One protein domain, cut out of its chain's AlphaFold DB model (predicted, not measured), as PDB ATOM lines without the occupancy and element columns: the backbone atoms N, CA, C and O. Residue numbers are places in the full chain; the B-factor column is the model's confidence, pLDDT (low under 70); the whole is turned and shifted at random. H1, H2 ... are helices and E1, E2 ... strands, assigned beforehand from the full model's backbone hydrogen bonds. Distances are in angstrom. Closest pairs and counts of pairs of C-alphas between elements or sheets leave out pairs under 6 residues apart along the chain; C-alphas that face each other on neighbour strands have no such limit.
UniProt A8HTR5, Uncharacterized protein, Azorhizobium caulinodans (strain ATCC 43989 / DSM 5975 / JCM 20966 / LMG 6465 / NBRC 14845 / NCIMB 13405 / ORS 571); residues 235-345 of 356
ATOM      1  N   GLY A 235      39.581   0.333 193.453       95.75
ATOM      2  CA  GLY A 235      40.393  -0.591 194.239       95.75
ATOM      3  C   GLY A 235      41.558   0.128 194.923       95.75
ATOM      4  O   GLY A 235      42.046   1.148 194.436       95.75
ATOM      5  N   ASN A 236      42.049  -0.425 196.037       96.81
ATOM      6  CA  ASN A 236      43.099   0.211 196.847       96.81
ATOM      7  C   ASN A 236      44.374   0.520 196.040       96.81
ATOM      8  O   ASN A 236      44.974   1.576 196.225       96.81
ATOM      9  N   ALA A 237      44.760  -0.357 195.106       97.56
ATOM     10  CA  ALA A 237      45.917  -0.135 194.238       97.56
ATOM     11  C   ALA A 237      45.729   1.072 193.297       97.56
ATOM     12  O   ALA A 237      46.665   1.842 193.082       97.56
ATOM     13  N   ASP A 238      44.519   1.273 192.766       97.56
ATOM     14  CA  ASP A 238      44.206   2.408 191.894       97.56
ATOM     15  C   ASP A 238      44.140   3.726 192.669       97.56
ATOM     16  O   ASP A 238      44.624   4.750 192.178       97.56
ATOM     17  N   ILE A 239      43.594   3.689 193.890       97.75
ATOM     18  CA  ILE A 239      43.578   4.825 194.823       97.75
ATOM     19  C   ILE A 239      45.012   5.235 195.157       97.75
ATOM     20  O   ILE A 239      45.390   6.386 194.941       97.75
ATOM     21  N   ALA A 240      45.838   4.290 195.616       97.50
ATOM     22  CA  ALA A 240      47.223   4.551 195.997       97.50
ATOM     23  C   ALA A 240      48.053   5.085 194.820       97.50
ATOM     24  O   ALA A 240      48.798   6.054 194.972       97.50
ATOM     25  N   ARG A 241      47.891   4.499 193.625       98.19
ATOM     26  CA  ARG A 241      48.571   4.964 192.408       98.19
ATOM     27  C   ARG A 241      48.162   6.389 192.041       98.19
ATOM     28  O   ARG A 241      49.028   7.205 191.744       98.19
ATOM     29  N   THR A 242      46.866   6.696 192.082       98.06
ATOM     30  CA  THR A 242      46.348   8.042 191.793       98.06
ATOM     31  C   THR A 242      46.878   9.063 192.793       98.06
ATOM     32  O   THR A 242      47.434  10.075 192.378       98.06
ATOM     33  N   ARG A 243      46.801   8.768 194.095       97.75
ATOM     34  CA  ARG A 243      47.330   9.639 195.153       97.75
ATOM     35  C   ARG A 243      48.816   9.911 195.006       97.75
ATOM     36  O   ARG A 243      49.228  11.060 195.095       97.75
ATOM     37  N   LYS A 244      49.614   8.878 194.716       97.94
ATOM     38  CA  LYS A 244      51.052   9.034 194.466       97.94
ATOM     39  C   LYS A 244      51.317  10.010 193.317       97.94
ATOM     40  O   LYS A 244      52.174  10.876 193.450       97.94
ATOM     41  N   SER A 245      50.571   9.888 192.219       98.06
ATOM     42  CA  SER A 245      50.691  10.792 191.070       98.06
ATOM     43  C   SER A 245      50.226  12.217 191.380       98.06
ATOM     44  O   SER A 245      50.839  13.165 190.903       98.06
ATOM     45  N   LEU A 246      49.157  12.387 192.165       97.69
ATOM     46  CA  LEU A 246      48.655  13.710 192.553       97.69
ATOM     47  C   LEU A 246      49.587  14.413 193.549       97.69
ATOM     48  O   LEU A 246      49.784  15.619 193.437       97.69
ATOM     49  N   ALA A 247      50.182  13.670 194.484       97.00
ATOM     50  CA  ALA A 247      51.106  14.207 195.480       97.00
ATOM     51  C   ALA A 247      52.420  14.712 194.861       97.00
ATOM     52  O   ALA A 247      52.996  15.675 195.358       97.00
ATOM     53  N   SER A 248      52.890  14.093 193.772       96.44
ATOM     54  CA  SER A 248      54.093  14.535 193.053       96.44
ATOM     55  C   SER A 248      53.823  15.565 191.952       96.44
ATOM     56  O   SER A 248      54.766  16.099 191.366       96.44
ATOM     57  N   ALA A 249      52.555  15.840 191.635       97.81
ATOM     58  CA  ALA A 249      52.177  16.760 190.572       97.81
ATOM     59  C   ALA A 249      52.226  18.222 191.039       97.81
ATOM     60  O   ALA A 249      51.695  18.579 192.090       97.81
ATOM     61  N   SER A 250      52.785  19.097 190.198       97.75
ATOM     62  CA  SER A 250      52.638  20.545 190.363       97.75
ATOM     63  C   SER A 250      51.174  20.975 190.202       97.75
ATOM     64  O   SER A 250      50.376  20.279 189.567       97.75
ATOM     65  N   ALA A 251      50.817  22.158 190.712       96.31
ATOM     66  CA  ALA A 251      49.477  22.726 190.526       96.31
ATOM     67  C   ALA A 251      49.096  22.863 189.037       96.31
ATOM     68  O   ALA A 251      47.958  22.603 188.657       96.31
ATOM     69  N   GLU A 252      50.060  23.204 188.173       97.06
ATOM     70  CA  GLU A 252      49.871  23.204 186.716       97.06
ATOM     71  C   GLU A 252      49.550  21.800 186.194       97.06
ATOM     72  O   GLU A 252      48.576  21.606 185.472       97.06
ATOM     73  N   ARG A 253      50.312  20.783 186.615       97.94
ATOM     74  CA  ARG A 253      50.075  19.408 186.168       97.94
ATOM     75  C   ARG A 253      48.713  18.872 186.620       97.94
ATOM     76  O   ARG A 253      48.082  18.154 185.846       97.94
ATOM     77  N   LYS A 254      48.251  19.240 187.821       98.25
ATOM     78  CA  LYS A 254      46.895  18.929 188.312       98.25
ATOM     79  C   LYS A 254      45.812  19.605 187.458       98.25
ATOM     80  O   LYS A 254      44.847  18.950 187.075       98.25
ATOM     81  N   ARG A 255      45.987  20.880 187.086       97.69
ATOM     82  CA  ARG A 255      45.052  21.581 186.182       97.69
ATOM     83  C   ARG A 255      44.992  20.932 184.800       97.69
ATOM     84  O   ARG A 255      43.902  20.711 184.275       97.69
ATOM     85  N   VAL A 256      46.140  20.553 184.238       98.19
ATOM     86  CA  VAL A 256      46.203  19.819 182.964       98.19
ATOM     87  C   VAL A 256      45.501  18.459 183.060       98.19
ATOM     88  O   VAL A 256      44.805  18.067 182.125       98.19
ATOM     89  N   SER A 257      45.633  17.732 184.176       98.25
ATOM     90  CA  SER A 257      44.959  16.434 184.322       98.25
ATOM     91  C   SER A 257      43.440  16.570 184.448       98.25
ATOM     92  O   SER A 257      42.720  15.782 183.836       98.25
ATOM     93  N   ILE A 258      42.942  17.596 185.151       98.56
ATOM     94  CA  ILE A 258      41.507  17.915 185.195       98.56
ATOM     95  C   ILE A 258      40.990  18.269 183.795       98.56
ATOM     96  O   ILE A 258      39.964  17.730 183.383       98.56
ATOM     97  N   ALA A 259      41.712  19.097 183.030       98.50
ATOM     98  CA  ALA A 259      41.342  19.414 181.647       98.50
ATOM     99  C   ALA A 259      41.250  18.148 180.777       98.50
ATOM    100  O   ALA A 259      40.297  17.981 180.022       98.50
ATOM    101  N   GLY A 260      42.182  17.203 180.943       98.62
ATOM    102  CA  GLY A 260      42.126  15.906 180.266       98.62
ATOM    103  C   GLY A 260      40.881  15.079 180.615       98.62
ATOM    104  O   GLY A 260      40.302  14.447 179.735       98.62
ATOM    105  N   ILE A 261      40.429  15.105 181.874       98.62
ATOM    106  CA  ILE A 261      39.177  14.450 182.289       98.62
ATOM    107  C   ILE A 261      37.961  15.137 181.646       98.62
ATOM    108  O   ILE A 261      37.054  14.446 181.181       98.62
ATOM    109  N   VAL A 262      37.944  16.475 181.581       98.44
ATOM    110  CA  VAL A 262      36.866  17.231 180.917       98.44
ATOM    111  C   VAL A 262      36.817  16.908 179.422       98.44
ATOM    112  O   VAL A 262      35.736  16.626 178.914       98.44
ATOM    113  N   HIS A 263      37.961  16.835 178.737       98.50
ATOM    114  CA  HIS A 263      38.016  16.429 177.328       98.50
ATOM    115  C   HIS A 263      37.588  14.973 177.099       98.50
ATOM    116  O   HIS A 263      36.956  14.667 176.092       98.50
ATOM    117  N   TRP A 264      37.890  14.059 178.027       97.88
ATOM    118  CA  TRP A 264      37.358  12.694 177.962       97.88
ATOM    119  C   TRP A 264      35.825  12.684 178.047       97.88
ATOM    120  O   TRP A 264      35.171  12.000 177.260       97.88
ATOM    121  N   TYR A 265      35.251  13.468 178.966       97.56
ATOM    122  CA  TYR A 265      33.802  13.624 179.063       97.56
ATOM    123  C   TYR A 265      33.215  14.258 177.796       97.56
ATOM    124  O   TYR A 265      32.241  13.728 177.276       97.56
ATOM    125  N   GLU A 266      33.826  15.323 177.270       97.38
ATOM    126  CA  GLU A 266      33.440  15.984 176.015       97.38
ATOM    127  C   GLU A 266      33.399  15.003 174.842       97.38
ATOM    128  O   GLU A 266      32.406  14.941 174.112       97.38
ATOM    129  N   GLY A 267      34.452  14.195 174.699       95.62
ATOM    130  CA  GLY A 267      34.549  13.173 173.667       95.62
ATOM    131  C   GLY A 267      33.407  12.163 173.736       95.62
ATOM    132  O   GLY A 267      32.851  11.828 172.699       95.62
ATOM    133  N   LEU A 268      33.015  11.719 174.936       94.38
ATOM    134  CA  LEU A 268      31.860  10.833 175.111       94.38
ATOM    135  C   LEU A 268      30.539  11.565 174.877       94.38
ATOM    136  O   LEU A 268      29.693  11.071 174.133       94.38
ATOM    137  N   CYS A 269      30.351  12.732 175.496       94.06
ATOM    138  CA  CYS A 269      29.061  13.410 175.514       94.06
ATOM    139  C   CYS A 269      28.654  14.023 174.173       94.06
ATOM    140  O   CYS A 269      27.474  14.292 173.957       94.06
ATOM    141  N   SER A 270      29.618  14.166 173.264       91.69
ATOM    142  CA  SER A 270      29.400  14.577 171.877       91.69
ATOM    143  C   SER A 270      29.050  13.411 170.939       91.69
ATOM    144  O   SER A 270      28.809  13.636 169.754       91.69
ATOM    145  N   THR A 271      29.040  12.162 171.424       91.25
ATOM    146  CA  THR A 271      28.629  10.998 170.620       91.25
ATOM    147  C   THR A 271      27.121  10.767 170.666       91.25
ATOM    148  O   THR A 271      26.439  11.152 171.614       91.25
ATOM    149  N   ILE A 272      26.592  10.103 169.635       89.44
ATOM    150  CA  ILE A 272      25.157   9.810 169.521       89.44
ATOM    151  C   ILE A 272      24.679   8.720 170.496       89.44
ATOM    152  O   ILE A 272      23.508   8.698 170.866       89.44
ATOM    153  N   ASP A 273      25.575   7.827 170.923       88.75
ATOM    154  CA  ASP A 273      25.245   6.649 171.730       88.75
ATOM    155  C   ASP A 273      25.561   6.879 173.215       88.75
ATOM    156  O   ASP A 273      26.386   6.193 173.822       88.75
ATOM    157  N   GLN A 274      24.928   7.901 173.800       89.19
ATOM    158  CA  GLN A 274      24.993   8.200 175.233       89.19
ATOM    159  C   GLN A 274      23.625   8.615 175.788       89.19
ATOM    160  O   GLN A 274      22.900   9.419 175.198       89.19
ATOM    161  N   GLY A 275      23.280   8.091 176.964       82.31
ATOM    162  CA  GLY A 275      21.972   8.314 177.580       82.31
ATOM    163  C   GLY A 275      21.909   9.537 178.482       82.31
ATOM    164  O   GLY A 275      22.721   9.676 179.388       82.31
ATOM    165  N   GLY A 276      20.891  10.386 178.303       79.19
ATOM    166  CA  GLY A 276      20.478  11.373 179.314       79.19
ATOM    167  C   GLY A 276      21.406  12.577 179.527       79.19
ATOM    168  O   GLY A 276      21.306  13.217 180.566       79.19
ATOM    169  N   ILE A 277      22.290  12.882 178.572       87.00
ATOM    170  CA  ILE A 277      23.365  13.889 178.720       87.00
ATOM    171  C   ILE A 277      23.386  14.998 177.658       87.00
ATOM    172  O   ILE A 277      24.117  15.978 177.797       87.00
ATOM    173  N   TRP A 278      22.600  14.876 176.585       81.56
ATOM    174  CA  TRP A 278      22.689  15.787 175.432       81.56
ATOM    175  C   TRP A 278      22.358  17.248 175.780       81.56
ATOM    176  O   TRP A 278      22.866  18.163 175.141       81.56
ATOM    177  N   ARG A 279      21.538  17.475 176.816       85.12
ATOM    178  CA  ARG A 279      21.199  18.818 177.326       85.12
ATOM    179  C   ARG A 279      22.287  19.427 178.209       85.12
ATOM    180  O   ARG A 279      22.253  20.624 178.466       85.12
ATOM    181  N   ASP A 280      23.224  18.611 178.679       90.25
ATOM    182  CA  ASP A 280      24.171  18.976 179.732       90.25
ATOM    183  C   ASP A 280      25.575  19.246 179.196       90.25
ATOM    184  O   ASP A 280      26.294  20.084 179.737       90.25
ATOM    185  N   CYS A 281      25.954  18.530 178.133       93.69
ATOM    186  CA  CYS A 281      27.318  18.426 177.615       93.69
ATOM    187  C   CYS A 281      27.996  19.797 177.450       93.69
ATOM    188  O   CYS A 281      28.967  20.085 178.153       93.69
ATOM    189  N   SER A 282      27.450  20.688 176.611       95.00
ATOM    190  CA  SER A 282      28.055  22.004 176.350       95.00
ATOM    191  C   SER A 282      28.171  22.875 177.605       95.00
ATOM    192  O   SER A 282      29.172  23.567 177.782       95.00
ATOM    193  N   PHE A 283      27.167  22.833 178.489       94.94
ATOM    194  CA  PHE A 283      27.168  23.617 179.724       94.94
ATOM    195  C   PHE A 283      28.247  23.124 180.697       94.94
ATOM    196  O   PHE A 283      29.045  23.915 181.198       94.94
ATOM    197  N   ASN A 284      28.303  21.809 180.919       96.31
ATOM    198  CA  ASN A 284      29.285  21.169 181.787       96.31
ATOM    199  C   ASN A 284      30.716  21.435 181.330       96.31
ATOM    200  O   ASN A 284      31.551  21.838 182.136       96.31
ATOM    201  N   ILE A 285      30.988  21.265 180.033       97.44
ATOM    202  CA  ILE A 285      32.313  21.529 179.462       97.44
ATOM    203  C   ILE A 285      32.719  22.979 179.733       97.44
ATOM    204  O   ILE A 285      33.824  23.219 180.224       97.44
ATOM    205  N   ALA A 286      31.830  23.941 179.469       97.12
ATOM    206  CA  ALA A 286      32.121  25.357 179.656       97.12
ATOM    207  C   ALA A 286      32.408  25.708 181.127       97.12
ATOM    208  O   ALA A 286      33.455  26.291 181.430       97.12
ATOM    209  N   GLU A 287      31.522  25.328 182.052       96.50
ATOM    210  CA  GLU A 287      31.668  25.675 183.471       96.50
ATOM    211  C   GLU A 287      32.853  24.961 184.127       96.50
ATOM    212  O   GLU A 287      33.621  25.589 184.855       96.50
ATOM    213  N   TRP A 288      33.069  23.673 183.847       97.94
ATOM    214  CA  TRP A 288      34.188  22.937 184.441       97.94
ATOM    215  C   TRP A 288      35.536  23.392 183.880       97.94
ATOM    216  O   TRP A 288      36.507  23.492 184.633       97.94
ATOM    217  N   THR A 289      35.597  23.746 182.592       98.19
ATOM    218  CA  THR A 289      36.801  24.344 181.990       98.19
ATOM    219  C   THR A 289      37.123  25.689 182.638       98.19
ATOM    220  O   THR A 289      38.271  25.931 183.010       98.19
ATOM    221  N   LYS A 290      36.114  26.546 182.836       97.25
ATOM    222  CA  LYS A 290      36.262  27.840 183.517       97.25
ATOM    223  C   LYS A 290      36.698  27.680 184.978       97.25
ATOM    224  O   LYS A 290      37.594  28.385 185.446       97.25
ATOM    225  N   LEU A 291      36.093  26.750 185.710       96.06
ATOM    226  CA  LEU A 291      36.447  26.487 187.104       96.06
ATOM    227  C   LEU A 291      37.898  25.993 187.228       96.06
ATOM    228  O   LEU A 291      38.641  26.432 188.105       96.06
ATOM    229  N   ASN A 292      38.333  25.129 186.309       97.38
ATOM    230  CA  ASN A 292      39.706  24.633 186.274       97.38
ATOM    231  C   ASN A 292      40.720  25.722 185.875       97.38
ATOM    232  O   ASN A 292      41.784  25.828 186.487       97.38
ATOM    233  N   SER A 293      40.403  26.560 184.881       95.69
ATOM    234  CA  SER A 293      41.319  27.605 184.399       95.69
ATOM    235  C   SER A 293      41.566  28.704 185.435       95.69
ATOM    236  O   SER A 293      42.677  29.225 185.519       95.69
ATOM    237  N   THR A 294      40.569  28.995 186.276       95.00
ATOM    238  CA  THR A 294      40.680  29.944 187.398       95.00
ATOM    239  C   THR A 294      41.416  29.378 188.617       95.00
ATOM    240  O   THR A 294      41.704  30.125 189.547       95.00
ATOM    241  N   GLY A 295      41.741  28.078 188.630       92.06
ATOM    242  CA  GLY A 295      42.386  27.422 189.772       92.06
ATOM    243  C   GLY A 295      41.468  27.241 190.985       92.06
ATOM    244  O   GLY A 295      41.960  27.003 192.082       92.06
ATOM    245  N   ALA A 296      40.148  27.342 190.801       94.56
ATOM    246  CA  ALA A 296      39.163  27.258 191.879       94.56
ATOM    247  C   ALA A 296      38.864  25.818 192.346       94.56
ATOM    248  O   ALA A 296      38.136  25.630 193.317       94.56
ATOM    249  N   VAL A 297      39.408  24.800 191.667       96.75
ATOM    250  CA  VAL A 297      39.254  23.389 192.050       96.75
ATOM    251  C   VAL A 297      40.204  23.060 193.204       96.75
ATOM    252  O   VAL A 297      41.422  23.111 193.036       96.75
ATOM    253  N   SER A 298      39.656  22.695 194.364       96.44
ATOM    254  CA  SER A 298      40.442  22.315 195.545       96.44
ATOM    255  C   SER A 298      41.152  20.965 195.374       96.44
ATOM    256  O   SER A 298      40.801  20.163 194.504       96.44
ATOM    257  N   ASP A 299      42.130  20.666 196.236       95.94
ATOM    258  CA  ASP A 299      42.813  19.363 196.233       95.94
ATOM    259  C   ASP A 299      41.845  18.192 196.475       95.94
ATOM    260  O   ASP A 299      41.949  17.157 195.813       95.94
ATOM    261  N   GLU A 300      40.856  18.372 197.358       96.06
ATOM    262  CA  GLU A 300      39.801  17.381 197.594       96.06
ATOM    263  C   GLU A 300      38.951  17.160 196.335       96.06
ATOM    264  O   GLU A 300      38.706  16.019 195.939       96.06
ATOM    265  N   GLN A 301      38.537  18.239 195.663       97.81
ATOM    266  CA  GLN A 301      37.765  18.137 194.425       97.81
ATOM    267  C   GLN A 301      38.576  17.471 193.306       97.81
ATOM    268  O   GLN A 301      38.056  16.623 192.580       97.81
ATOM    269  N   CYS A 302      39.863  17.810 193.194       98.25
ATOM    270  CA  CYS A 302      40.786  17.192 192.250       98.25
ATOM    271  C   CYS A 302      40.871  15.675 192.481       98.25
ATOM    272  O   CYS A 302      40.694  14.901 191.536       98.25
ATOM    273  N   GLU A 303      41.082  15.229 193.722       98.12
ATOM    274  CA  GLU A 303      41.152  13.805 194.058       98.12
ATOM    275  C   GLU A 303      39.839  13.071 193.734       98.12
ATOM    276  O   GLU A 303      39.847  12.051 193.032       98.12
ATOM    277  N   LEU A 304      38.700  13.613 194.179       98.12
ATOM    278  CA  LEU A 304      37.391  13.000 193.956       98.12
ATOM    279  C   LEU A 304      37.025  12.920 192.468       98.12
ATOM    280  O   LEU A 304      36.409  11.935 192.043       98.12
ATOM    281  N   LEU A 305      37.425  13.901 191.648       98.44
ATOM    282  CA  LEU A 305      37.245  13.840 190.193       98.44
ATOM    283  C   LEU A 305      38.031  12.681 189.581       98.44
ATOM    284  O   LEU A 305      37.490  11.955 188.746       98.44
ATOM    285  N   HIS A 306      39.270  12.448 190.023       98.62
ATOM    286  CA  HIS A 306      40.062  11.321 189.531       98.62
ATOM    287  C   HIS A 306      39.457   9.980 189.963       98.62
ATOM    288  O   HIS A 306      39.360   9.064 189.144       98.62
ATOM    289  N   PHE A 307      38.974   9.846 191.203       98.31
ATOM    290  CA  PHE A 307      38.273   8.627 191.631       98.31
ATOM    291  C   PHE A 307      36.969   8.405 190.853       98.31
ATOM    292  O   PHE A 307      36.678   7.280 190.437       98.31
ATOM    293  N   THR A 308      36.221   9.477 190.586       97.75
ATOM    294  CA  THR A 308      35.005   9.445 189.761       97.75
ATOM    295  C   THR A 308      35.304   9.031 188.328       97.75
ATOM    296  O   THR A 308      34.586   8.195 187.773       97.75
ATOM    297  N   PHE A 309      36.371   9.562 187.732       97.81
ATOM    298  CA  PHE A 309      36.847   9.169 186.409       97.81
ATOM    299  C   PHE A 309      37.210   7.679 186.372       97.81
ATOM    300  O   PHE A 309      36.735   6.952 185.499       97.81
ATOM    301  N   LEU A 310      37.978   7.192 187.355       96.75
ATOM    302  CA  LEU A 310      38.375   5.785 187.440       96.75
ATOM    303  C   LEU A 310      37.179   4.830 187.477       96.75
ATOM    304  O   LEU A 310      37.260   3.758 186.878       96.75
ATOM    305  N   ARG A 311      36.085   5.202 188.155       94.12
ATOM    306  CA  ARG A 311      34.850   4.401 188.176       94.12
ATOM    307  C   ARG A 311      34.003   4.561 186.933       94.12
ATOM    308  O   ARG A 311      33.519   3.570 186.399       94.12
ATOM    309  N   SER A 312      33.833   5.785 186.456       93.12
ATOM    310  CA  SER A 312      32.926   6.058 185.342       93.12
ATOM    311  C   SER A 312      33.456   5.497 184.028       93.12
ATOM    312  O   SER A 312      32.671   4.953 183.264       93.12
ATOM    313  N   ARG A 313      34.777   5.492 183.809       91.44
ATOM    314  CA  ARG A 313      35.386   4.891 182.606       91.44
ATOM    315  C   ARG A 313      35.251   3.366 182.521       91.44
ATOM    316  O   ARG A 313      35.508   2.790 181.472       91.44
ATOM    317  N   VAL A 314      34.908   2.709 183.632       87.56
ATOM    318  CA  VAL A 314      34.655   1.260 183.694       87.56
ATOM    319  C   VAL A 314      33.191   0.948 183.993       87.56
ATOM    320  O   VAL A 314      32.874  -0.201 184.292       87.56
ATOM    321  N   ALA A 315      32.294   1.941 183.944       78.88
ATOM    322  CA  ALA A 315      30.870   1.694 184.126       78.88
ATOM    323  C   ALA A 315      30.389   0.733 183.026       78.88
ATOM    324  O   ALA A 315      30.599   0.980 181.836       78.88
ATOM    325  N   GLN A 316      29.818  -0.393 183.456       67.06
ATOM    326  CA  GLN A 316      29.381  -1.494 182.600       67.06
ATOM    327  C   GLN A 316      27.886  -1.366 182.273       67.06
ATOM    328  O   GLN A 316      27.130  -0.738 183.012       67.06
ATOM    329  N   GLY A 317      27.458  -1.999 181.178       73.69
ATOM    330  CA  GLY A 317      26.076  -1.975 180.693       73.69
ATOM    331  C   GLY A 317      25.934  -1.169 179.402       73.69
ATOM    332  O   GLY A 317      26.520  -0.095 179.273       73.69
ATOM    333  N   MET A 318      25.185  -1.722 178.440       83.12
ATOM    334  CA  MET A 318      24.933  -1.115 177.123       83.12
ATOM    335  C   MET A 318      26.218  -0.587 176.455       83.12
ATOM    336  O   MET A 318      26.264   0.541 175.990       83.12
ATOM    337  N   SER A 319      27.305  -1.364 176.492       87.69
ATOM    338  CA  SER A 319      28.590  -1.001 175.863       87.69
ATOM    339  C   SER A 319      29.166   0.371 176.263       87.69
ATOM    340  O   SER A 319      29.903   0.975 175.494       87.69
ATOM    341  N   GLY A 320      28.876   0.859 177.477       88.38
ATOM    342  CA  GLY A 320      29.380   2.150 177.963       88.38
ATOM    343  C   GLY A 320      28.442   3.341 177.720       88.38
ATOM    344  O   GLY A 320      28.816   4.477 178.007       88.38
ATOM    345  N   TYR A 321      27.206   3.095 177.282       89.44
ATOM    346  CA  TYR A 321      26.158   4.107 177.068       89.44
ATOM    347  C   TYR A 321      25.922   5.064 178.257       89.44
ATOM    348  O   TYR A 321      25.482   6.199 178.084       89.44
ATOM    349  N   TRP A 322      26.215   4.611 179.483       88.81
ATOM    350  CA  TRP A 322      25.973   5.353 180.728       88.81
ATOM    351  C   TRP A 322      27.221   6.012 181.336       88.81
ATOM    352  O   TRP A 322      27.148   6.548 182.447       88.81
ATOM    353  N   GLN A 323      28.378   5.954 180.666       93.56
ATOM    354  CA  GLN A 323      29.644   6.436 181.229       93.56
ATOM    355  C   GLN A 323      29.641   7.952 181.447       93.56
ATOM    356  O   GLN A 323      29.983   8.403 182.546       93.56
ATOM    357  N   ALA A 324      29.201   8.731 180.450       94.00
ATOM    358  CA  ALA A 324      29.127  10.187 180.560       94.00
ATOM    359  C   ALA A 324      28.106  10.625 181.622       94.00
ATOM    360  O   ALA A 324      28.429  11.448 182.479       94.00
ATOM    361  N   LEU A 325      26.909  10.015 181.627       89.56
ATOM    362  CA  LEU A 325      25.858  10.312 182.610       89.56
ATOM    363  C   LEU A 325      26.319  10.019 184.036       89.56
ATOM    364  O   LEU A 325      26.120  10.818 184.950       89.56
ATOM    365  N   SER A 326      26.965   8.867 184.218       89.81
ATOM    366  CA  SER A 326      27.571   8.504 185.488       89.81
ATOM    367  C   SER A 326      28.559   9.578 185.930       89.81
ATOM    368  O   SER A 326      28.438  10.111 187.030       89.81
ATOM    369  N   PHE A 327      29.521   9.915 185.072       95.56
ATOM    370  CA  PHE A 327      30.554  10.882 185.408       95.56
ATOM    371  C   PHE A 327      29.973  12.249 185.787       95.56
ATOM    372  O   PHE A 327      30.290  12.751 186.865       95.56
ATOM    373  N   GLN A 328      29.096  12.827 184.956       94.19
ATOM    374  CA  GLN A 328      28.621  14.200 185.157       94.19
ATOM    375  C   GLN A 328      27.869  14.401 186.471       94.19
ATOM    376  O   GLN A 328      27.992  15.451 187.091       94.19
ATOM    377  N   ARG A 329      27.134  13.383 186.932       88.56
ATOM    378  CA  ARG A 329      26.387  13.446 188.192       88.56
ATOM    379  C   ARG A 329      27.311  13.663 189.382       88.56
ATOM    380  O   ARG A 329      27.101  14.563 190.190       88.56
ATOM    381  N   ARG A 330      28.383  12.878 189.453       92.94
ATOM    382  CA  ARG A 330      29.398  13.002 190.503       92.94
ATOM    383  C   ARG A 330      30.291  14.216 190.298       92.94
ATOM    384  O   ARG A 330      30.615  14.873 191.278       92.94
ATOM    385  N   ALA A 331      30.631  14.562 189.058       95.81
ATOM    386  CA  ALA A 331      31.374  15.784 188.767       95.81
ATOM    387  C   ALA A 331      30.607  17.035 189.228       95.81
ATOM    388  O   ALA A 331      31.209  17.889 189.870       95.81
ATOM    389  N   ARG A 332      29.283  17.102 189.016       91.75
ATOM    390  CA  ARG A 332      28.421  18.172 189.548       91.75
ATOM    391  C   ARG A 332      28.461  18.229 191.077       91.75
ATOM    392  O   ARG A 332      28.657  19.308 191.622       91.75
ATOM    393  N   ILE A 333      28.338  17.086 191.765       88.88
ATOM    394  CA  ILE A 333      28.464  17.017 193.237       88.88
ATOM    395  C   ILE A 333      29.821  17.566 193.689       88.88
ATOM    396  O   ILE A 333      29.880  18.362 194.621       88.88
ATOM    397  N   ILE A 334      30.901  17.144 193.027       95.06
ATOM    398  CA  ILE A 334      32.273  17.507 193.383       95.06
ATOM    399  C   ILE A 334      32.545  18.985 193.141       95.06
ATOM    400  O   ILE A 334      33.057  19.665 194.025       95.06
ATOM    401  N   LEU A 335      32.205  19.489 191.961       95.06
ATOM    402  CA  LEU A 335      32.546  20.843 191.535       95.06
ATOM    403  C   LEU A 335      31.543  21.896 192.019       95.06
ATOM    404  O   LEU A 335      31.838  23.086 191.946       95.06
ATOM    405  N   GLY A 336      30.368  21.483 192.503       88.88
ATOM    406  CA  GLY A 336      29.295  22.387 192.933       88.88
ATOM    407  C   GLY A 336      28.644  23.172 191.786       88.88
ATOM    408  O   GLY A 336      27.839  24.067 192.029       88.88
ATOM    409  N   VAL A 337      28.995  22.848 190.539       90.31
ATOM    410  CA  VAL A 337      28.501  23.474 189.310       90.31
ATOM    411  C   VAL A 337      28.369  22.415 188.224       90.31
ATOM    412  O   VAL A 337      29.170  21.479 188.152       90.31
ATOM    413  N   GLY A 338      27.359  22.554 187.376       89.44
ATOM    414  CA  GLY A 338      27.115  21.651 186.258       89.44
ATOM    415  C   GLY A 338      25.630  21.412 186.023       89.44
ATOM    416  O   GLY A 338      24.780  21.909 186.754       89.44
ATOM    417  N   SER A 339      25.334  20.630 184.998       86.00
ATOM    418  CA  SER A 339      24.012  20.245 184.547       86.00
ATOM    419  C   SER A 339      23.860  18.728 184.539       86.00
ATOM    420  O   SER A 339      24.791  18.001 184.172       86.00
ATOM    421  N   VAL A 340      22.693  18.246 184.966       82.06
ATOM    422  CA  VAL A 340      22.297  16.832 184.870       82.06
ATOM    423  C   VAL A 340      20.843  16.760 184.418       82.06
ATOM    424  O   VAL A 340      19.973  17.292 185.095       82.06
ATOM    425  N   GLY A 341      20.553  16.096 183.299       75.44
ATOM    426  CA  GLY A 341      19.186  15.979 182.780       75.44
ATOM    427  C   GLY A 341      18.587  17.304 182.281       75.44
ATOM    428  O   GLY A 341      17.371  17.417 182.141       75.44
ATOM    429  N   GLY A 342      19.424  18.305 181.998       71.88
ATOM    430  CA  GLY A 342      19.051  19.682 181.672       71.88
ATOM    431  C   GLY A 342      18.895  20.606 182.886       71.88
ATOM    432  O   GLY A 342      18.565  21.776 182.699       71.88
ATOM    433  N   ASP A 343      19.116  20.107 184.106       68.12
ATOM    434  CA  ASP A 343      19.050  20.903 185.334       68.12
ATOM    435  C   ASP A 343      20.385  21.596 185.621       68.12
ATOM    436  O   ASP A 343      21.325  20.966 186.107       68.12
ATOM    437  N   ILE A 344      20.443  22.896 185.327       72.69
ATOM    438  CA  ILE A 344      21.635  23.729 185.469       72.69
ATOM    439  C   ILE A 344      21.781  24.223 186.913       72.69
ATOM    440  O   ILE A 344      21.060  25.114 187.363       72.69
ATOM    441  N   GLN A 345      22.821  23.751 187.596       61.03
ATOM    442  CA  GLN A 345      23.310  24.341 188.834       61.03
ATOM    443  C   GLN A 345      24.462  25.294 188.532       61.03
ATOM    444  O   GLN A 345      25.512  24.894 188.022       61.03
TER     445      GLN A 345
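Overview. This is residues 235 to 345 of the 356 residues of an uncharacterized protein of Azorhizobium caulinodans (strain ATCC 43989 / DSM 5975 / JCM 20966 / LMG 6465 / NBRC 14845 / NCIMB 13405 / ORS 571) (UniProt A8HTR5). Two helical hairpins, H2 with H3 and H4 with H5, pack into a four-helix up-and-down bundle, each helix running against the one before it. H1 packs on H4 from outside the bundle, and a tiny strand hairpin, E1 and E2, sits by H3 and H5. The printed part has 111 residues, with five named helices and then two antiparallel strands; the class is mostly helix. It is compact, with a radius of gyration of the C-alphas of 13.5 A, spanning 37 by 31 by 20 A.

Arrangement. H1, residues 236 to 247, touches H4, residues 299 to 312, at its residues 303 to 307 alone; the closest C-alphas, of Ile 239 and Phe 307, are 7.3 A apart. H2, residues 251 to 269, and H3, residues 281 to 293, form a hairpin at a shallow tilt of 3 degrees, closest at C-alphas 269 and 281, 5.7 A. Residues 254 to 261 of H2 alone touch H4, closest at C-alphas 261 and 309, 7.1 A. H4 and H5, residues 323 to 335, form a hairpin at a shallow tilt of 14 degrees, closest at C-alphas 312 and 323, 5.3 A. H3 and H4 are apart. E1, residues 338 to 340, and E2, residues 343 to 345, form a hairpin, with N 345 and O 338 2.8 A apart, within hydrogen-bond range. The closest C-alphas of H3 and E1, 284 and 338, are 5.0 A apart. Every O i to N i+4 pair is within hydrogen-bond range in H1, H2, H3 and H4, and 8 of 9 in H5.

Along the chain. H1 begins at C-alpha 236 (43.099, 0.211, 196.847) and measures 16.2 A. H2 measures 27.0 A, H3 18.1 A, H4 19.8 A and H5 17.9 A. E1 measures 7.0 A; E2 measures 6.5 A and ends at C-alpha 345 (23.310, 24.341, 188.834).

Size, cuts and confidence. The C-alphas farthest apart, of Ser 248 and Ile 272, are 37.6 A apart. The printed part has no cut, and the link from H2 to H3 is long. Residues 316, 343 and 345 have pLDDT under 70.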